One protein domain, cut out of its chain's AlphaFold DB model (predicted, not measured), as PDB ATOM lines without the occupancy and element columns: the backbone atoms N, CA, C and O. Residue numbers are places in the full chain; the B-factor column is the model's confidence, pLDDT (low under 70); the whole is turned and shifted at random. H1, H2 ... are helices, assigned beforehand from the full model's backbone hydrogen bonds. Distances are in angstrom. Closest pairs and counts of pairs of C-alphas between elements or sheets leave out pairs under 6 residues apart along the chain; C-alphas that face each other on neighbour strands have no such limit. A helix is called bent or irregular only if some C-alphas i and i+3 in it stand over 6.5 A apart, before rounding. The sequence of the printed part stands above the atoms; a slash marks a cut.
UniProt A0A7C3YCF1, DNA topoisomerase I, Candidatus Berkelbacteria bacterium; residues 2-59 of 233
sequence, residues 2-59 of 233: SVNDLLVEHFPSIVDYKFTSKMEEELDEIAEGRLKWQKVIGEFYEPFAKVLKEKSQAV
ATOM      1  N   SER A   2     146.068  46.299 107.809       63.62
ATOM      2  CA  SER A   2     146.444  47.685 107.440       63.62
ATOM      3  C   SER A   2     145.325  48.690 107.110       63.62
ATOM      4  O   SER A   2     145.550  49.890 107.216       63.62
ATOM      5  N   VAL A   3     144.144  48.253 106.653       69.12
ATOM      6  CA  VAL A   3     143.032  49.181 106.357       69.12
ATOM      7  C   VAL A   3     142.308  49.582 107.636       69.12
ATOM      8  O   VAL A   3     141.922  50.737 107.774       69.12
ATOM      9  N   ASN A   4     142.143  48.644 108.570       74.88
ATOM     10  CA  ASN A   4     141.478  48.927 109.835       74.88
ATOM     11  C   ASN A   4     142.307  49.917 110.655       74.88
ATOM     12  O   ASN A   4     141.771  50.916 111.115       74.88
ATOM     13  N   ASP A   5     143.619  49.700 110.731       74.31
ATOM     14  CA  ASP A   5     144.533  50.575 111.472       74.31
ATOM     15  C   ASP A   5     144.526  52.005 110.908       74.31
ATOM     16  O   ASP A   5     144.389  52.968 111.657       74.31
ATOM     17  N   LEU A   6     144.543  52.145 109.575       77.25
ATOM     18  CA  LEU A   6     144.447  53.441 108.895       77.25
ATOM     19  C   LEU A   6     143.120  54.159 109.194       77.25
ATOM     20  O   LEU A   6     143.087  55.374 109.396       77.25
ATOM     21  N   LEU A   7     142.011  53.415 109.186       78.69
ATOM     22  CA  LEU A   7     140.688  53.968 109.461       78.69
ATOM     23  C   LEU A   7     140.540  54.361 110.935       78.69
ATOM     24  O   LEU A   7     139.983  55.416 111.216       78.69
ATOM     25  N   VAL A   8     141.081  53.576 111.866       81.38
ATOM     26  CA  VAL A   8     141.081  53.894 113.300       81.38
ATOM     27  C   VAL A   8     141.951  55.121 113.593       81.38
ATOM     28  O   VAL A   8     141.542  55.988 114.362       81.38
ATOM     29  N   GLU A   9     143.113  55.245 112.949       76.94
ATOM     30  CA  GLU A   9     144.025  56.380 113.146       76.94
ATOM     31  C   GLU A   9     143.451  57.700 112.606       76.94
ATOM     32  O   GLU A   9     143.622  58.766 113.203       76.94
ATOM     33  N   HIS A  10     142.775  57.660 111.456       79.50
ATOM     34  CA  HIS A  10     142.309  58.873 110.782       79.50
ATOM     35  C   HIS A  10     140.822  59.186 110.985       79.50
ATOM     36  O   HIS A  10     140.442  60.347 110.825       79.50
ATOM     37  N   PHE A  11     140.005  58.200 111.366       82.12
ATOM     38  CA  PHE A  11     138.553  58.317 111.552       82.12
ATOM     39  C   PHE A  11     138.054  57.632 112.846       82.12
ATOM     40  O   PHE A  11     137.107  56.840 112.806       82.12
ATOM     41  N   PRO A  12     138.613  57.961 114.026       78.38
ATOM     42  CA  PRO A  12     138.279  57.278 115.280       78.38
ATOM     43  C   PRO A  12     136.804  57.423 115.678       78.38
ATOM     44  O   PRO A  12     136.234  56.523 116.281       78.38
ATOM     45  N   SER A  13     136.156  58.532 115.313       73.38
ATOM     46  CA  SER A  13     134.754  58.796 115.655       73.38
ATOM     47  C   SER A  13     133.742  57.974 114.851       73.38
ATOM     48  O   SER A  13     132.567  57.991 115.193       73.38
ATOM     49  N   ILE A  14     134.167  57.315 113.768       76.19
ATOM     50  CA  ILE A  14     133.283  56.578 112.844       76.19
ATOM     51  C   ILE A  14     133.502  55.069 112.964       76.19
ATOM     52  O   ILE A  14     132.595  54.286 112.708       76.19
ATOM     53  N   VAL A  15     134.703  54.652 113.366       75.06
ATOM     54  CA  VAL A  15     135.096  53.236 113.475       75.06
ATOM     55  C   VAL A  15     134.950  52.717 114.916       75.06
ATOM     56  O   VAL A  15     135.271  51.568 115.203       75.06
ATOM     57  N   ASP A  16     134.451  53.544 115.842       80.44
ATOM     58  CA  ASP A  16     134.173  53.139 117.222       80.44
ATOM     59  C   ASP A  16     132.847  52.371 117.339       80.44
ATOM     60  O   ASP A  16     131.842  52.703 116.712       80.44
ATOM     61  N   TYR A  17     132.809  51.383 118.231       80.31
ATOM     62  CA  TYR A  17     131.612  50.591 118.524       80.31
ATOM     63  C   TYR A  17     130.440  51.456 119.006       80.31
ATOM     64  O   TYR A  17     129.283  51.153 118.712       80.31
ATOM     65  N   LYS A  18     130.728  52.557 119.717       83.19
ATOM     66  CA  LYS A  18     129.694  53.494 120.183       83.19
ATOM     67  C   LYS A  18     129.012  54.229 119.035       83.19
ATOM     68  O   LYS A  18     127.826  54.522 119.141       83.19
ATOM     69  N   PHE A  19     129.738  54.514 117.952       83.75
ATOM     70  CA  PHE A  19     129.165  55.145 116.765       83.75
ATOM     71  C   PHE A  19     128.148  54.216 116.102       83.75
ATOM     72  O   PHE A  19     127.023  54.634 115.845       83.75
ATOM     73  N   THR A  20     128.511  52.945 115.915       83.06
ATOM     74  CA  THR A  20     127.608  51.942 115.339       83.06
ATOM     75  C   THR A  20     126.345  51.783 116.182       83.06
ATOM     76  O   THR A  20     125.254  51.827 115.633       83.06
ATOM     77  N   SER A  21     126.469  51.690 117.513       87.25
ATOM     78  CA  SER A  21     125.301  51.598 118.408       87.25
ATOM     79  C   SER A  21     124.377  52.813 118.286       87.25
ATOM     80  O   SER A  21     123.169  52.653 118.165       87.25
ATOM     81  N   LYS A  22     124.944  54.028 118.272       86.88
ATOM     82  CA  LYS A  22     124.166  55.270 118.166       86.88
ATOM     83  C   LYS A  22     123.454  55.396 116.818       86.88
ATOM     84  O   LYS A  22     122.320  55.853 116.772       86.88
ATOM     85  N   MET A  23     124.111  54.997 115.729       87.44
ATOM     86  CA  MET A  23     123.528  55.057 114.387       87.44
ATOM     87  C   MET A  23     122.327  54.114 114.255       87.44
ATOM     88  O   MET A  23     121.314  54.506 113.687       87.44
ATOM     89  N   GLU A  24     122.419  52.890 114.783       89.25
ATOM     90  CA  GLU A  24     121.293  51.944 114.767       89.25
ATOM     91  C   GLU A  24     120.099  52.482 115.575       89.25
ATOM     92  O   GLU A  24     118.978  52.480 115.075       89.25
ATOM     93  N   GLU A  25     120.340  53.055 116.762       90.06
ATOM     94  CA  GLU A  25     119.293  53.713 117.562       90.06
ATOM     95  C   GLU A  25     118.615  54.865 116.791       90.06
ATOM     96  O   GLU A  25     117.389  54.976 116.771       90.06
ATOM     97  N   GLU A  26     119.392  55.708 116.105       90.44
ATOM     98  CA  GLU A  26     118.865  56.806 115.283       90.44
ATOM     99  C   GLU A  26     118.054  56.301 114.077       90.44
ATOM    100  O   GLU A  26     117.052  56.918 113.701       90.44
ATOM    101  N   LEU A  27     118.457  55.181 113.468       91.25
ATOM    102  CA  LEU A  27     117.729  54.538 112.370       91.25
ATOM    103  C   LEU A  27     116.396  53.940 112.837       91.25
ATOM    104  O   LEU A  27     115.396  54.080 112.126       91.25
ATOM    105  N   ASP A  28     116.352  53.365 114.037       92.50
ATOM    106  CA  ASP A  28     115.112  52.895 114.659       92.50
ATOM    107  C   ASP A  28     114.151  54.066 114.930       92.50
ATOM    108  O   ASP A  28     112.968  54.011 114.580       92.50
ATOM    109  N   GLU A  29     114.648  55.191 115.452       92.06
ATOM    110  CA  GLU A  29     113.824  56.389 115.670       92.06
ATOM    111  C   GLU A  29     113.290  57.005 114.366       92.06
ATOM    112  O   GLU A  29     112.194  57.580 114.345       92.06
ATOM    113  N   ILE A  30     114.028  56.880 113.259       92.44
ATOM    114  CA  ILE A  30     113.546  57.250 111.923       92.44
ATOM    115  C   ILE A  30     112.434  56.299 111.470       92.44
ATOM    116  O   ILE A  30     111.418  56.764 110.946       92.44
ATOM    117  N   ALA A  31     112.607  54.987 111.662       91.00
ATOM    118  CA  ALA A  31     111.621  53.980 111.275       91.00
ATOM    119  C   ALA A  31     110.290  54.164 112.021       91.00
ATOM    120  O   ALA A  31     109.218  54.002 111.439       91.00
ATOM    121  N   GLU A  32     110.354  54.589 113.282       92.00
ATOM    122  CA  GLU A  32     109.187  54.931 114.097       92.00
ATOM    123  C   GLU A  32     108.599  56.325 113.801       92.00
ATOM    124  O   GLU A  32     107.571  56.705 114.363       92.00
ATOM    125  N   GLY A  33     109.232  57.111 112.923       90.75
ATOM    126  CA  GLY A  33     108.781  58.452 112.543       90.75
ATOM    127  C   GLY A  33     109.053  59.540 113.588       90.75
ATOM    128  O   GLY A  33     108.544  60.655 113.452       90.75
ATOM    129  N   ARG A  34     109.859  59.244 114.615       88.44
ATOM    130  CA  ARG A  34     110.256  60.190 115.673       88.44
ATOM    131  C   ARG A  34     111.318  61.180 115.189       88.44
ATOM    132  O   ARG A  34     111.322  62.335 115.617       88.44
ATOM    133  N   LEU A  35     112.168  60.765 114.246       86.25
ATOM    134  CA  LEU A  35     113.207  61.598 113.639       86.25
ATOM    135  C   LEU A  35     113.077  61.702 112.116       86.25
ATOM    136  O   LEU A  35     112.624  60.795 111.423       86.25
ATOM    137  N   LYS A  36     113.533  62.834 111.567       91.50
ATOM    138  CA  LYS A  36     113.682  63.017 110.116       91.50
ATOM    139  C   LYS A  36     115.071  62.561 109.682       91.50
ATOM    140  O   LYS A  36     116.063  63.167 110.082       91.50
ATOM    141  N   TRP A  37     115.131  61.587 108.776       90.50
ATOM    142  CA  TRP A  37     116.387  61.015 108.274       90.50
ATOM    143  C   TRP A  37     117.372  62.053 107.711       90.50
ATOM    144  O   TRP A  37     118.576  61.941 107.915       90.50
ATOM    145  N   GLN A  38     116.870  63.110 107.061       92.19
ATOM    146  CA  GLN A  38     117.697  64.187 106.500       92.19
ATOM    147  C   GLN A  38     118.531  64.903 107.570       92.19
ATOM    148  O   GLN A  38     119.653  65.320 107.294       92.19
ATOM    149  N   LYS A  39     117.983  65.043 108.783       89.38
ATOM    150  CA  LYS A  39     118.670  65.690 109.904       89.38
ATOM    151  C   LYS A  39     119.819  64.812 110.402       89.38
ATOM    152  O   LYS A  39     120.935  65.302 110.503       89.38
ATOM    153  N   VAL A  40     119.554  63.521 110.598       89.00
ATOM    154  CA  VAL A  40     120.552  62.524 111.028       89.00
ATOM    155  C   VAL A  40     121.705  62.428 110.023       89.00
ATOM    156  O   VAL A  40     122.872  62.556 110.386       89.00
ATOM    157  N   ILE A  41     121.394  62.311 108.726       87.62
ATOM    158  CA  ILE A  41     122.421  62.263 107.675       87.62
ATOM    159  C   ILE A  41     123.217  63.571 107.593       87.62
ATOM    160  O   ILE A  41     124.429  63.523 107.403       87.62
ATOM    161  N   GLY A  42     122.573  64.732 107.745       88.50
ATOM    162  CA  GLY A  42     123.263  66.025 107.747       88.50
ATOM    163  C   GLY A  42     124.226  66.178 108.926       88.50
ATOM    164  O   GLY A  42     125.375  66.574 108.738       88.50
ATOM    165  N   GLU A  43     123.784  65.801 110.128       86.81
ATOM    166  CA  GLU A  43     124.597  65.830 111.350       86.81
ATOM    167  C   GLU A  43     125.817  64.903 111.259       86.81
ATOM    168  O   GLU A  43     126.883  65.244 111.771       86.81
ATOM    169  N   PHE A  44     125.698  63.779 110.549       87.62
ATOM    170  CA  PHE A  44     126.819  62.885 110.267       87.62
ATOM    171  C   PHE A  44     127.744  63.403 109.151       87.62
ATOM    172  O   PHE A  44     128.970  63.423 109.299       87.62
ATOM    173  N   TYR A  45     127.179  63.799 108.008       87.31
ATOM    174  CA  TYR A  45     127.945  64.018 106.781       87.31
ATOM    175  C   TYR A  45     128.749  65.321 106.799       87.31
ATOM    176  O   TYR A  45     129.880  65.345 106.317       87.31
ATOM    177  N   GLU A  46     128.213  66.394 107.382       87.31
ATOM    178  CA  GLU A  46     128.889  67.697 107.469       87.31
ATOM    179  C   GLU A  46     130.259  67.639 108.178       87.31
ATOM    180  O   GLU A  46     131.254  68.112 107.610       87.31
ATOM    181  N   PRO A  47     130.386  67.060 109.390       87.25
ATOM    182  CA  PRO A  47     131.689  66.906 110.030       87.25
ATOM    183  C   PRO A  47     132.568  65.888 109.296       87.25
ATOM    184  O   PRO A  47     133.763  66.133 109.119       87.25
ATOM    185  N   PHE A  48     131.992  64.784 108.809       86.94
ATOM    186  CA  PHE A  48     132.748  63.763 108.086       86.94
ATOM    187  C   PHE A  48     133.402  64.309 106.814       86.94
ATOM    188  O   PHE A  48     134.583  64.062 106.575       86.94
ATOM    189  N   ALA A  49     132.675  65.093 106.016       87.75
ATOM    190  CA  ALA A  49     133.176  65.650 104.765       87.75
ATOM    191  C   ALA A  49     134.380  66.581 104.983       87.75
ATOM    192  O   ALA A  49     135.317  66.577 104.180       87.75
ATOM    193  N   LYS A  50     134.393  67.342 106.086       87.12
ATOM    194  CA  LYS A  50     135.532  68.192 106.473       87.12
ATOM    195  C   LYS A  50     136.760  67.348 106.796       87.12
ATOM    196  O   LYS A  50     137.807  67.543 106.181       87.12
ATOM    197  N   VAL A  51     136.600  66.350 107.668       84.69
ATOM    198  CA  VAL A  51     137.679  65.422 108.046       84.69
ATOM    199  C   VAL A  51     138.199  64.663 106.824       84.69
ATOM    200  O   VAL A  51     139.406  64.543 106.630       84.69
ATOM    201  N   LEU A  52     137.314  64.203 105.940       85.69
ATOM    202  CA  LEU A  52     137.687  63.504 104.712       85.69
ATOM    203  C   LEU A  52     138.507  64.402 103.776       85.69
ATOM    204  O   LEU A  52     139.502  63.955 103.203       85.69
ATOM    205  N   LYS A  53     138.129  65.676 103.631       85.00
ATOM    206  CA  LYS A  53     138.863  66.639 102.801       85.00
ATOM    207  C   LYS A  53     140.264  66.914 103.352       85.00
ATOM    208  O   LYS A  53     141.213  66.962 102.579       85.00
ATOM    209  N   GLU A  54     140.404  67.029 104.667       82.75
ATOM    210  CA  GLU A  54     141.701  67.209 105.328       82.75
ATOM    211  C   GLU A  54     142.583  65.957 105.205       82.75
ATOM    212  O   GLU A  54     143.739  66.025 104.782       82.75
ATOM    213  N   LYS A  55     142.034  64.779 105.524       79.19
ATOM    214  CA  LYS A  55     142.789  63.518 105.542       79.19
ATOM    215  C   LYS A  55     143.126  63.004 104.146       79.19
ATOM    216  O   LYS A  55     144.205  62.450 103.961       79.19
ATOM    217  N   SER A  56     142.277  63.234 103.144       72.75
ATOM    218  CA  SER A  56     142.577  62.864 101.751       72.75
ATOM    219  C   SER A  56     143.771  63.623 101.165       72.75
ATOM    220  O   SER A  56     144.456  63.095 100.293       72.75
ATOM    221  N   GLN A  57     144.049  64.834 101.657       70.44
ATOM    222  CA  GLN A  57     145.223  65.615 101.262       70.44
ATOM    223  C   GLN A  57     146.484  65.189 102.024       70.44
ATOM    224  O   GLN A  57     147.572  65.184 101.450       70.44
ATOM    225  N   ALA A  58     146.346  64.804 103.295       66.12
ATOM    226  CA  ALA A  58     147.466  64.373 104.131       66.12
ATOM    227  C   ALA A  58     147.946  62.940 103.814       66.12
ATOM    228  O   ALA A  58     149.147  62.669 103.800       66.12
ATOM    229  N   VAL A  59     147.024  62.014 103.530       62.69
ATOM    230  CA  VAL A  59     147.331  60.593 103.315       62.69
ATOM    231  C   VAL A  59     147.662  60.348 101.844       62.69
ATOM    232  O   VAL A  59     146.814  60.021 101.016       62.69
TER     233      VAL A  59
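What this domain is: This is residues 2 to 59 of the 233 residues of the protein "DNA topoisomerase I" of Candidatus Berkelbacteria bacterium (UniProt A0A7C3YCF1). A narrow, open helical hairpin: the long helix H3 makes one side and the length of the whole, and H2 runs back along it as the other arm of a V, meeting it near the turn at residues 32 to 36. The short helix H1 stands crosswise near the other end of H3, and the start of H2, residues 17 to 22, stands free. The printed part has 58 residues with three named helices, H1, H2 and H3 in that order along the chain, and no named strand; the class is all helix. The whole is loose, with a radius of gyration of the C-alphas of 13.5 A, and only just elongated, with spans of 40 by 21 by 12 A.

Where its parts are: H1 covers residues 2 to 10 and begins at C-alpha 2, at (146.444, 47.685, 107.440); it measures 12.4 A from first to last C-alpha. H2 covers residues 17 to 31, from C-alpha 17 at (131.612, 50.591, 118.524), and is 21.5 A long. H3, the longest helix, covers residues 37 to 58, is 31.5 A long and ends at C-alpha 58, at (147.466, 64.373, 104.131). H3 has a kink of 28 degrees near residue 47. It is neither bent nor irregular, but only just: C-alphas 44 and 47 are 6.3 A apart.

How they stand to each other: H1 and H2 are apart. H1 is close to H3 but not clearly touching it, with one pair of C-alphas within 8 A, those of His 10 and Lys 55, 7.0 A apart. The lines of H1 and H3 are about perpendicular, at 76 degrees. H2 and H3 form a helical hairpin and only just touch, with 3 pairs of C-alphas within 8 A. Their closest C-alphas are those of Ile 30 and Trp 37, 6.0 A apart. H2 touches H3 with residues 26 to 30 alone, and H3 touches H2 with residues 37 to 40 alone. The two run opposite ways at a shallow tilt of 33 degrees, only just short of steep. In H1 and H2 every O i to N i+4 pair is within hydrogen-bond range; in H3 it is 15 of 18.

The domain as a whole: The two C-alphas farthest apart are those of Glu 32 and Ala 58, at 40.7 A, while the first and last printed C-alphas, of Ser 2 and Val 59, are 13.6 A apart. The printed part has no cut. The link from H1 to H2, 6 residues, is short, and the link from H2 to H3, 5 residues, is tight. The mean pLDDT of the printed part is 83.4; residues 2 to 3 and 58 to 59 are under 70.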